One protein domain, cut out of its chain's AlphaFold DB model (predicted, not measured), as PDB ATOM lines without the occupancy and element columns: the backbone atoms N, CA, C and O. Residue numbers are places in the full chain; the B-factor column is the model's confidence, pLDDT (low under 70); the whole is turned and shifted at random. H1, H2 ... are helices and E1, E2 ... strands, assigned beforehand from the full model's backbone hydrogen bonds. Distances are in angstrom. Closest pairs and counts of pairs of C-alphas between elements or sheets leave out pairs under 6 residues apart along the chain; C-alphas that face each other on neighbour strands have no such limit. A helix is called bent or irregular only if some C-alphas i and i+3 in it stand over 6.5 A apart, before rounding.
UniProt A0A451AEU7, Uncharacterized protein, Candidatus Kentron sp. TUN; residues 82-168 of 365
ATOM      1  N   THR A  82      40.806 -19.065 179.329       91.25
ATOM      2  CA  THR A  82      41.862 -18.717 178.372       91.25
ATOM      3  C   THR A  82      41.276 -18.029 177.137       91.25
ATOM      4  O   THR A  82      40.093 -18.177 176.827       91.25
ATOM      5  N   PHE A  83      42.113 -17.324 176.369       90.25
ATOM      6  CA  PHE A  83      41.686 -16.709 175.106       90.25
ATOM      7  C   PHE A  83      41.064 -17.720 174.131       90.25
ATOM      8  O   PHE A  83      40.042 -17.422 173.521       90.25
ATOM      9  N   VAL A  84      41.618 -18.935 174.045       90.62
ATOM     10  CA  VAL A  84      41.085 -20.000 173.179       90.62
ATOM     11  C   VAL A  84      39.705 -20.464 173.655       90.62
ATOM     12  O   VAL A  84      38.809 -20.658 172.845       90.62
ATOM     13  N   GLN A  85      39.488 -20.592 174.966       91.62
ATOM     14  CA  GLN A  85      38.178 -20.972 175.511       91.62
ATOM     15  C   GLN A  85      37.122 -19.878 175.319       91.62
ATOM     16  O   GLN A  85      35.962 -20.185 175.050       91.62
ATOM     17  N   ARG A  86      37.514 -18.602 175.405       93.88
ATOM     18  CA  ARG A  86      36.626 -17.485 175.054       93.88
ATOM     19  C   ARG A  86      36.270 -17.510 173.569       93.88
ATOM     20  O   ARG A  86      35.101 -17.344 173.243       93.88
ATOM     21  N   ASP A  87      37.229 -17.797 172.686       94.25
ATOM     22  CA  ASP A  87      36.960 -17.967 171.253       94.25
ATOM     23  C   ASP A  87      35.974 -19.111 170.981       94.25
ATOM     24  O   ASP A  87      35.078 -18.947 170.161       94.25
ATOM     25  N   ILE A  88      36.078 -20.237 171.698       94.31
ATOM     26  CA  ILE A  88      35.098 -21.334 171.612       94.31
ATOM     27  C   ILE A  88      33.689 -20.831 171.950       94.31
ATOM     28  O   ILE A  88      32.748 -21.100 171.205       94.31
ATOM     29  N   LEU A  89      33.533 -20.062 173.032       95.56
ATOM     30  CA  LEU A  89      32.237 -19.482 173.396       95.56
ATOM     31  C   LEU A  89      31.736 -18.469 172.359       95.56
ATOM     32  O   LEU A  89      30.539 -18.442 172.073       95.56
ATOM     33  N   VAL A  90      32.628 -17.668 171.768       96.31
ATOM     34  CA  VAL A  90      32.286 -16.747 170.672       96.31
ATOM     35  C   VAL A  90      31.771 -17.528 169.462       96.31
ATOM     36  O   VAL A  90      30.710 -17.192 168.942       96.31
ATOM     37  N   LEU A  91      32.460 -18.598 169.053       96.00
ATOM     38  CA  LEU A  91      32.049 -19.467 167.945       96.00
ATOM     39  C   LEU A  91      30.669 -20.090 168.187       96.00
ATOM     40  O   LEU A  91      29.796 -19.988 167.327       96.00
ATOM     41  N   LEU A  92      30.460 -20.669 169.372       95.62
ATOM     42  CA  LEU A  92      29.185 -21.268 169.785       95.62
ATOM     43  C   LEU A  92      28.036 -20.250 169.844       95.62
ATOM     44  O   LEU A  92      26.877 -20.621 169.686       95.62
ATOM     45  N   SER A  93      28.347 -18.976 170.097       96.44
ATOM     46  CA  SER A  93      27.351 -17.904 170.219       96.44
ATOM     47  C   SER A  93      27.029 -17.231 168.883       96.44
ATOM     48  O   SER A  93      25.911 -16.747 168.690       96.44
ATOM     49  N   GLU A  94      27.995 -17.159 167.968       96.25
ATOM     50  CA  GLU A  94      27.824 -16.541 166.650       96.25
ATOM     51  C   GLU A  94      27.228 -17.509 165.622       96.25
ATOM     52  O   GLU A  94      26.351 -17.125 164.846       96.25
ATOM     53  N   PHE A  95      27.665 -18.770 165.629       95.56
ATOM     54  CA  PHE A  95      27.228 -19.776 164.668       95.56
ATOM     55  C   PHE A  95      26.379 -20.838 165.363       95.56
ATOM     56  O   PHE A  95      26.879 -21.638 166.151       95.56
ATOM     57  N   SER A  96      25.088 -20.856 165.038       91.50
ATOM     58  CA  SER A  96      24.069 -21.642 165.738       91.50
ATOM     59  C   SER A  96      23.944 -23.098 165.272       91.50
ATOM     60  O   SER A  96      22.900 -23.713 165.485       91.50
ATOM     61  N   PHE A  97      24.949 -23.647 164.590       93.06
ATOM     62  CA  PHE A  97      24.955 -25.061 164.216       93.06
ATOM     63  C   PHE A  97      25.561 -25.938 165.314       93.06
ATOM     64  O   PHE A  97      26.279 -25.452 166.187       93.06
ATOM     65  N   HIS A  98      25.286 -27.244 165.271       94.75
ATOM     66  CA  HIS A  98      25.901 -28.203 166.185       94.75
ATOM     67  C   HIS A  98      27.394 -28.322 165.888       94.75
ATOM     68  O   HIS A  98      27.788 -28.789 164.822       94.75
ATOM     69  N   TRP A  99      28.236 -27.893 166.827       95.81
ATOM     70  CA  TRP A  99      29.683 -27.907 166.651       95.81
ATOM     71  C   TRP A  99      30.249 -29.297 166.948       95.81
ATOM     72  O   TRP A  99      30.190 -29.736 168.098       95.81
ATOM     73  N   PRO A 100      30.848 -30.009 165.978       93.69
ATOM     74  CA  PRO A 100      31.483 -31.287 166.260       93.69
ATOM     75  C   PRO A 100      32.609 -31.091 167.277       93.69
ATOM     76  O   PRO A 100      33.389 -30.146 167.170       93.69
ATOM     77  N   SER A 101      32.763 -32.007 168.234       87.75
ATOM     78  CA  SER A 101      33.834 -31.899 169.245       87.75
ATOM     79  C   SER A 101      35.241 -31.867 168.626       87.75
ATOM     80  O   SER A 101      36.174 -31.317 169.213       87.75
ATOM     81  N   SER A 102      35.406 -32.435 167.426       89.06
ATOM     82  CA  SER A 102      36.646 -32.372 166.647       89.06
ATOM     83  C   SER A 102      36.976 -30.963 166.144       89.06
ATOM     84  O   SER A 102      38.157 -30.659 165.991       89.06
ATOM     85  N   ALA A 103      35.983 -30.085 165.955       91.81
ATOM     86  CA  ALA A 103      36.187 -28.719 165.470       91.81
ATOM     87  C   ALA A 103      37.111 -27.924 166.399       91.81
ATOM     88  O   ALA A 103      38.023 -27.242 165.945       91.81
ATOM     89  N   PHE A 104      36.964 -28.088 167.715       90.00
ATOM     90  CA  PHE A 104      37.793 -27.382 168.698       90.00
ATOM     91  C   PHE A 104      39.223 -27.920 168.799       90.00
ATOM     92  O   PHE A 104      40.079 -27.299 169.419       90.00
ATOM     93  N   ARG A 105      39.516 -29.056 168.162       87.50
ATOM     94  CA  ARG A 105      40.880 -29.585 168.020       87.50
ATOM     95  C   ARG A 105      41.509 -29.206 166.681       87.50
ATOM     96  O   ARG A 105      42.678 -29.514 166.461       87.50
ATOM     97  N   SER A 106      40.744 -28.563 165.801       86.75
ATOM     98  CA  SER A 106      41.200 -28.182 164.476       86.75
ATOM     99  C   SER A 106      42.197 -27.030 164.535       86.75
ATOM    100  O   SER A 106      41.915 -25.957 165.073       86.75
ATOM    101  N   SER A 107      43.351 -27.251 163.906       80.62
ATOM    102  CA  SER A 107      44.382 -26.225 163.740       80.62
ATOM    103  C   SER A 107      44.008 -25.132 162.732       80.62
ATOM    104  O   SER A 107      44.609 -24.059 162.761       80.62
ATOM    105  N   THR A 108      43.020 -25.369 161.856       85.94
ATOM    106  CA  THR A 108      42.516 -24.332 160.941       85.94
ATOM    107  C   THR A 108      41.613 -23.342 161.674       85.94
ATOM    108  O   THR A 108      41.647 -22.146 161.388       85.94
ATOM    109  N   LEU A 109      40.864 -23.816 162.675       86.81
ATOM    110  CA  LEU A 109      39.913 -23.006 163.433       86.81
ATOM    111  C   LEU A 109      40.558 -22.260 164.614       86.81
ATOM    112  O   LEU A 109      40.339 -21.056 164.787       86.81
ATOM    113  N   LEU A 110      41.364 -22.955 165.423       87.06
ATOM    114  CA  LEU A 110      41.951 -22.428 166.659       87.06
ATOM    115  C   LEU A 110      43.491 -22.495 166.620       87.06
ATOM    116  O   LEU A 110      44.063 -23.423 166.052       87.06
ATOM    117  N   PRO A 111      44.196 -21.502 167.197       74.88
ATOM    118  CA  PRO A 111      45.653 -21.409 167.088       74.88
ATOM    119  C   PRO A 111      46.381 -22.482 167.914       74.88
ATOM    120  O   PRO A 111      46.112 -22.586 169.102       74.88
ATOM    121  N   ASN A 112      47.337 -23.194 167.288       57.56
ATOM    122  CA  ASN A 112      48.493 -23.984 167.795       57.56
ATOM    123  C   ASN A 112      48.383 -24.797 169.105       57.56
ATOM    124  O   ASN A 112      49.373 -25.350 169.583       57.56
ATOM    125  N   THR A 113      47.208 -24.928 169.697       61.84
ATOM    126  CA  THR A 113      46.926 -25.794 170.835       61.84
ATOM    127  C   THR A 113      45.491 -26.274 170.667       61.84
ATOM    128  O   THR A 113      44.614 -25.436 170.443       61.84
ATOM    129  N   PRO A 114      45.223 -27.591 170.729       62.75
ATOM    130  CA  PRO A 114      43.851 -28.076 170.684       62.75
ATOM    131  C   PRO A 114      43.055 -27.374 171.784       62.75
ATOM    132  O   PRO A 114      43.449 -27.387 172.952       62.75
ATOM    133  N   GLY A 115      41.968 -26.713 171.390       66.38
ATOM    134  CA  GLY A 115      41.083 -26.020 172.305       66.38
ATOM    135  C   GLY A 115      40.484 -27.017 173.285       66.38
ATOM    136  O   GLY A 115      39.855 -28.000 172.887       66.38
ATOM    137  N   ASP A 116      40.705 -26.779 174.575       79.56
ATOM    138  CA  ASP A 116      40.128 -27.603 175.625       79.56
ATOM    139  C   ASP A 116      38.745 -27.073 176.001       79.56
ATOM    140  O   ASP A 116      38.619 -26.050 176.681       79.56
ATOM    141  N   ILE A 117      37.710 -27.785 175.555       85.94
ATOM    142  CA  ILE A 117      36.315 -27.460 175.855       85.94
ATOM    143  C   ILE A 117      35.922 -27.814 177.294       85.94
ATOM    144  O   ILE A 117      34.925 -27.292 177.783       85.94
ATOM    145  N   ARG A 118      36.700 -28.639 178.014       85.19
ATOM    146  CA  ARG A 118      36.318 -29.173 179.339       85.19
ATOM    147  C   ARG A 118      35.973 -28.086 180.353       85.19
ATOM    148  O   ARG A 118      35.088 -28.266 181.187       85.19
ATOM    149  N   SER A 119      36.628 -26.925 180.267       84.81
ATOM    150  CA  SER A 119      36.367 -25.797 181.169       84.81
ATOM    151  C   SER A 119      34.994 -25.153 180.973       84.81
ATOM    152  O   SER A 119      34.543 -24.440 181.861       84.81
ATOM    153  N   VAL A 120      34.357 -25.352 179.817       89.50
ATOM    154  CA  VAL A 120      33.046 -24.784 179.464       89.50
ATOM    155  C   VAL A 120      32.011 -25.855 179.122       89.50
ATOM    156  O   VAL A 120      30.849 -25.525 178.950       89.50
ATOM    157  N   GLU A 121      32.396 -27.132 179.066       91.25
ATOM    158  CA  GLU A 121      31.547 -28.258 178.650       91.25
ATOM    159  C   GLU A 121      30.262 -28.384 179.478       91.25
ATOM    160  O   GLU A 121      29.205 -28.674 178.937       91.25
ATOM    161  N   HIS A 122      30.323 -28.072 180.775       91.81
ATOM    162  CA  HIS A 122      29.165 -28.062 181.677       91.81
ATOM    163  C   HIS A 122      28.118 -26.975 181.351       91.81
ATOM    164  O   HIS A 122      27.024 -26.989 181.906       91.81
ATOM    165  N   LEU A 123      28.448 -26.029 180.466       93.31
ATOM    166  CA  LEU A 123      27.531 -25.013 179.945       93.31
ATOM    167  C   LEU A 123      26.895 -25.416 178.612       93.31
ATOM    168  O   LEU A 123      26.104 -24.651 178.050       93.31
ATOM    169  N   LEU A 124      27.285 -26.570 178.071       93.81
ATOM    170  CA  LEU A 124      26.919 -27.028 176.741       93.81
ATOM    171  C   LEU A 124      26.012 -28.251 176.820       93.81
ATOM    172  O   LEU A 124      25.985 -28.985 177.805       93.81
ATOM    173  N   HIS A 125      25.274 -28.470 175.742       91.62
ATOM    174  CA  HIS A 125      24.479 -29.662 175.527       91.62
ATOM    175  C   HIS A 125      25.086 -30.482 174.388       91.62
ATOM    176  O   HIS A 125      25.225 -29.983 173.268       91.62
ATOM    177  N   SER A 126      25.425 -31.738 174.673       91.31
ATOM    178  CA  SER A 126      25.960 -32.685 173.692       91.31
ATOM    179  C   SER A 126      24.835 -33.399 172.945       91.31
ATOM    180  O   SER A 126      23.907 -33.938 173.544       91.31
ATOM    181  N   THR A 127      24.932 -33.426 171.620       92.50
ATOM    182  CA  THR A 127      24.015 -34.100 170.696       92.50
ATOM    183  C   THR A 127      24.787 -35.063 169.793       92.50
ATOM    184  O   THR A 127      26.016 -35.116 169.829       92.50
ATOM    185  N   ALA A 128      24.073 -35.829 168.962       91.69
ATOM    186  CA  ALA A 128      24.703 -36.698 167.966       91.69
ATOM    187  C   ALA A 128      25.531 -35.912 166.928       91.69
ATOM    188  O   ALA A 128      26.568 -36.394 166.485       91.69
ATOM    189  N   ALA A 129      25.115 -34.687 166.585       93.69
ATOM    190  CA  ALA A 129      25.794 -33.841 165.602       93.69
ATOM    191  C   ALA A 129      26.934 -32.990 166.188       93.69
ATOM    192  O   ALA A 129      27.808 -32.527 165.454       93.69
ATOM    193  N   GLY A 130      26.952 -32.766 167.505       94.56
ATOM    194  CA  GLY A 130      27.949 -31.911 168.141       94.56
ATOM    195  C   GLY A 130      27.471 -31.294 169.447       94.56
ATOM    196  O   GLY A 130      26.607 -31.832 170.126       94.56
ATOM    197  N   VAL A 131      28.042 -30.150 169.809       94.88
ATOM    198  CA  VAL A 131      27.697 -29.398 171.019       94.88
ATOM    199  C   VAL A 131      27.087 -28.047 170.671       94.88
ATOM    200  O   VAL A 131      27.442 -27.426 169.667       94.88
ATOM    201  N   ILE A 132      26.176 -27.589 171.525       95.06
ATOM    202  CA  ILE A 132      25.548 -26.264 171.465       95.06
ATOM    203  C   ILE A 132      25.479 -25.653 172.869       95.06
ATOM    204  O   ILE A 132      25.545 -26.398 173.852       95.06
ATOM    205  N   PRO A 133      25.328 -24.325 173.008       95.75
ATOM    206  CA  PRO A 133      24.990 -23.710 174.288       95.75
ATOM    207  C   PRO A 133      23.751 -24.359 174.914       95.75
ATOM    208  O   PRO A 133      22.740 -24.549 174.240       95.75
ATOM    209  N   PHE A 134      23.808 -24.683 176.209       93.38
ATOM    210  CA  PHE A 134      22.668 -25.279 176.911       93.38
ATOM    211  C   PHE A 134      21.488 -24.301 177.052       93.38
ATOM    212  O   PHE A 134      20.332 -24.715 177.063       93.38
ATOM    213  N   HIS A 135      21.774 -23.003 177.186       93.81
ATOM    214  CA  HIS A 135      20.757 -21.979 177.413       93.81
ATOM    215  C   HIS A 135      21.121 -20.659 176.722       93.81
ATOM    216  O   HIS A 135      22.276 -20.228 176.763       93.81
ATOM    217  N   ASP A 136      20.121 -19.976 176.157       93.25
ATOM    218  CA  ASP A 136      20.299 -18.745 175.374       93.25
ATOM    219  C   ASP A 136      20.891 -17.582 176.184       93.25
ATOM    220  O   ASP A 136      21.551 -16.707 175.625       93.25
ATOM    221  N   SER A 137      20.728 -17.576 177.513       94.62
ATOM    222  CA  SER A 137      21.361 -16.563 178.378       94.62
ATOM    223  C   SER A 137      22.883 -16.552 178.260       94.62
ATOM    224  O   SER A 137      23.480 -15.486 178.387       94.62
ATOM    225  N   LEU A 138      23.512 -17.702 177.988       95.62
ATOM    226  CA  LEU A 138      24.949 -17.771 177.729       95.62
ATOM    227  C   LEU A 138      25.295 -17.050 176.423       95.62
ATOM    228  O   LEU A 138      26.226 -16.252 176.391       95.62
ATOM    229  N   VAL A 139      24.516 -17.287 175.366       96.56
ATOM    230  CA  VAL A 139      24.705 -16.641 174.058       96.56
ATOM    231  C   VAL A 139      24.568 -15.126 174.190       96.56
ATOM    232  O   VAL A 139      25.421 -14.383 173.704       96.56
ATOM    233  N   VAL A 140      23.533 -14.658 174.893       97.00
ATOM    234  CA  VAL A 140      23.319 -13.228 175.166       97.00
ATOM    235  C   VAL A 140      24.487 -12.641 175.961       97.00
ATOM    236  O   VAL A 140      24.990 -11.574 175.610       97.00
ATOM    237  N   PHE A 141      24.957 -13.345 176.994       96.94
ATOM    238  CA  PHE A 141      26.097 -12.915 177.801       96.94
ATOM    239  C   PHE A 141      27.381 -12.768 176.973       96.94
ATOM    240  O   PHE A 141      28.063 -11.746 177.077       96.94
ATOM    241  N   VAL A 142      27.705 -13.760 176.139       97.31
ATOM    242  CA  VAL A 142      28.915 -13.755 175.302       97.31
ATOM    243  C   VAL A 142      28.840 -12.656 174.240       97.31
ATOM    244  O   VAL A 142      29.821 -11.943 174.032       97.31
ATOM    245  N   LYS A 143      27.672 -12.452 173.617       97.19
ATOM    246  CA  LYS A 143      27.444 -11.350 172.661       97.19
ATOM    247  C   LYS A 143      27.563  -9.964 173.297       97.19
ATOM    248  O   LYS A 143      27.884  -9.004 172.603       97.19
ATOM    249  N   GLY A 144      27.322  -9.861 174.603       96.69
ATOM    250  CA  GLY A 144      27.479  -8.630 175.376       96.69
ATOM    251  C   GLY A 144      28.925  -8.264 175.728       96.69
ATOM    252  O   GLY A 144      29.146  -7.179 176.262       96.69
ATOM    253  N   GLN A 145      29.907  -9.131 175.455       96.81
ATOM    254  CA  GLN A 145      31.313  -8.859 175.765       96.81
ATOM    255  C   GLN A 145      31.911  -7.837 174.796       96.81
ATOM    256  O   GLN A 145      31.633  -7.859 173.595       96.81
ATOM    257  N   ALA A 146      32.772  -6.957 175.313       94.25
ATOM    258  CA  ALA A 146      33.351  -5.862 174.536       94.25
ATOM    259  C   ALA A 146      34.141  -6.368 173.318       94.25
ATOM    260  O   ALA A 146      34.058  -5.787 172.236       94.25
ATOM    261  N   GLU A 147      34.856  -7.485 173.465       93.69
ATOM    262  CA  GLU A 147      35.693  -8.048 172.408       93.69
ATOM    263  C   GLU A 147      34.902  -8.873 171.378       93.69
ATOM    264  O   GLU A 147      35.463  -9.247 170.349       93.69
ATOM    265  N   PHE A 148      33.611  -9.161 171.610       96.81
ATOM    266  CA  PHE A 148      32.836 -10.130 170.820       96.81
ATOM    267  C   PHE A 148      32.921  -9.869 169.310       96.81
ATOM    268  O   PHE A 148      33.337 -10.735 168.542       96.81
ATOM    269  N   HIS A 149      32.592  -8.649 168.880       97.00
ATOM    270  CA  HIS A 149      32.551  -8.289 167.461       97.00
ATOM    271  C   HIS A 149      33.932  -8.338 166.794       97.00
ATOM    272  O   HIS A 149      34.043  -8.689 165.619       97.00
ATOM    273  N   GLU A 150      34.991  -7.987 167.525       96.75
ATOM    274  CA  GLU A 150      36.362  -8.071 167.021       96.75
ATOM    275  C   GLU A 150      36.796  -9.532 166.874       96.75
ATOM    276  O   GLU A 150      37.329  -9.920 165.830       96.75
ATOM    277  N   ARG A 151      36.489 -10.375 167.869       96.06
ATOM    278  CA  ARG A 151      36.763 -11.815 167.810       96.06
ATOM    279  C   ARG A 151      36.008 -12.487 166.669       96.06
ATOM    280  O   ARG A 151      36.627 -13.234 165.918       96.06
ATOM    281  N   VAL A 152      34.725 -12.178 166.468       97.38
ATOM    282  CA  VAL A 152      33.942 -12.703 165.335       97.38
ATOM    283  C   VAL A 152      34.616 -12.367 164.004       97.38
ATOM    284  O   VAL A 152      34.824 -13.260 163.189       97.38
ATOM    285  N   LYS A 153      35.051 -11.118 163.789       96.69
ATOM    286  CA  LYS A 153      35.759 -10.732 162.552       96.69
ATOM    287  C   LYS A 153      37.034 -11.548 162.312       96.69
ATOM    288  O   LYS A 153      37.318 -11.896 161.169       96.69
ATOM    289  N   ILE A 154      37.780 -11.868 163.369       95.44
ATOM    290  CA  ILE A 154      39.007 -12.679 163.294       95.44
ATOM    291  C   ILE A 154      38.693 -14.159 163.025       95.44
ATOM    292  O   ILE A 154      39.452 -14.838 162.331       95.44
ATOM    293  N   LEU A 155      37.603 -14.677 163.594       96.19
ATOM    294  CA  LEU A 155      37.256 -16.096 163.556       96.19
ATOM    295  C   LEU A 155      36.483 -16.492 162.292       96.19
ATOM    296  O   LEU A 155      36.714 -17.580 161.774       96.19
ATOM    297  N   THR A 156      35.626 -15.629 161.739       97.50
ATOM    298  CA  THR A 156      34.786 -15.951 160.567       97.50
ATOM    299  C   THR A 156      35.576 -16.479 159.355       97.50
ATOM    300  O   THR A 156      35.157 -17.492 158.792       97.50
ATOM    301  N   PRO A 157      36.731 -15.904 158.954       97.00
ATOM    302  CA  PRO A 157      37.545 -16.474 157.875       97.00
ATOM    303  C   PRO A 157      38.053 -17.891 158.178       97.00
ATOM    304  O   PRO A 157      38.087 -18.739 157.289       97.00
ATOM    305  N   LYS A 158      38.400 -18.169 159.439       96.50
ATOM    306  CA  LYS A 158      38.848 -19.497 159.882       96.50
ATOM    307  C   LYS A 158      37.710 -20.509 159.862       96.50
ATOM    308  O   LYS A 158      37.915 -21.650 159.467       96.50
ATOM    309  N   VAL A 159      36.502 -20.081 160.233       97.44
ATOM    310  CA  VAL A 159      35.288 -20.902 160.125       97.44
ATOM    311  C   VAL A 159      35.013 -21.264 158.669       97.44
ATOM    312  O   VAL A 159      34.746 -22.426 158.389       97.44
ATOM    313  N   ALA A 160      35.127 -20.311 157.739       97.31
ATOM    314  CA  ALA A 160      34.956 -20.590 156.312       97.31
ATOM    315  C   ALA A 160      35.955 -21.645 155.815       97.31
ATOM    316  O   ALA A 160      35.554 -22.605 155.163       97.31
ATOM    317  N   GLN A 161      37.234 -21.497 156.178       96.81
ATOM    318  CA  GLN A 161      38.274 -22.464 155.826       96.81
ATOM    319  C   GLN A 161      37.983 -23.850 156.418       96.81
ATOM    320  O   GLN A 161      38.009 -24.842 155.696       96.81
ATOM    321  N   TRP A 162      37.646 -23.920 157.707       97.00
ATOM    322  CA  TRP A 162      37.308 -25.176 158.378       97.00
ATOM    323  C   TRP A 162      36.083 -25.865 157.751       97.00
ATOM    324  O   TRP A 162      36.108 -27.078 157.527       97.00
ATOM    325  N   LEU A 163      35.034 -25.102 157.415       97.44
ATOM    326  CA  LEU A 163      33.838 -25.611 156.731       97.44
ATOM    327  C   LEU A 163      34.166 -26.231 155.370       97.44
ATOM    328  O   LEU A 163      33.547 -27.214 154.972       97.44
ATOM    329  N   GLU A 164      35.134 -25.662 154.657       96.12
ATOM    330  CA  GLU A 164      35.548 -26.136 153.343       96.12
ATOM    331  C   GLU A 164      36.405 -27.409 153.417       96.12
ATOM    332  O   GLU A 164      36.228 -28.310 152.594       96.12
ATOM    333  N   THR A 165      37.300 -27.516 154.409       95.12
ATOM    334  CA  THR A 165      38.340 -28.559 154.432       95.12
ATOM    335  C   THR A 165      38.093 -29.711 155.402       95.12
ATOM    336  O   THR A 165      38.525 -30.828 155.126       95.12
ATOM    337  N   GLU A 166      37.450 -29.466 156.545       95.38
ATOM    338  CA  GLU A 166      37.416 -30.417 157.670       95.38
ATOM    339  C   GLU A 166      36.010 -30.716 158.202       95.38
ATOM    340  O   GLU A 166      35.800 -31.763 158.820       95.38
ATOM    341  N   ALA A 167      35.046 -29.814 158.006       95.62
ATOM    342  CA  ALA A 167      33.715 -29.978 158.572       95.62
ATOM    343  C   ALA A 167      32.935 -31.153 157.946       95.62
ATOM    344  O   ALA A 167      33.102 -31.467 156.762       95.62
ATOM    345  N   PRO A 168      32.012 -31.775 158.708       95.81
ATOM    346  CA  PRO A 168      31.041 -32.716 158.164       95.81
ATOM    347  C   PRO A 168      30.274 -32.134 156.972       95.81
ATOM    348  O   PRO A 168      29.947 -30.943 156.948       95.81
TER     349      PRO A 168
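Overview. This is residues 82 to 168 of the 365 residues of an uncharacterized protein of Candidatus Kentron sp. TUN (UniProt A0A451AEU7). The two-strand hairpin E1 and E2, the helix H2 and the long, kinked helix H3 follow one another most of the way round H1, which sits in the middle. The long unnamed stretch of residues 95 to 123 loops through the side between the end of H3 and the hairpin. The printed part has 87 residues, with three named helices and two named strands in the order H1, E1, E2, H2, H3; the sheet, E1 - E2, is antiparallel and the class is mostly helix. It is compact and rounded, with a radius of gyration of the C-alphas of 11.9 A and spans of 32 by 30 by 21 A.

Arrangement. E1, residues 124 to 126, and E2, residues 131 to 133, form a hairpin, antiparallel at 149 degrees; N 125 and O 132 are within hydrogen-bond range at 2.8 A. The closest C-alphas of E2 and H1, residues 83 to 94, are those of Ile 132 and Leu 92, 6.4 A apart. H1, with residues 89 to 94 alone, touches H2, residues 136 to 143, at a steep tilt of 60 degrees, opposite ways; the closest C-alphas, of Ser 93 and Val 139, are 4.8 A apart. H3, residues 148 to 165, touches H1 with residues 148 to 155 alone, about perpendicular at 80 degrees; the closest C-alphas, of Phe 148 and Val 90, are 6.6 A apart. E1 and E2 are apart from H3. In H1 and H2 every O i to N i+4 pair is within hydrogen-bond range, in H3 12 of 14.

Along the chain. E1 spans 6.5 A, E2 7.1 A and H2 10.6 A. H1 runs 16.2 A from C-alpha 83 at (41.686, -16.709, 175.106). H3 runs 25.3 A to C-alpha 165 at (38.340, -28.559, 154.432), with a kink of 40 degrees near residue 155; it is only just irregular, C-alphas 154 and 157 being 6.8 A apart.

Size, cuts and confidence. The C-alphas farthest apart, of Ala 128 and Ala 146, are 32.7 A apart. The printed part has no cut. The link H1 to E1 is long, with 29 residues. The model's pLDDT is under 70 at residues 112 to 115.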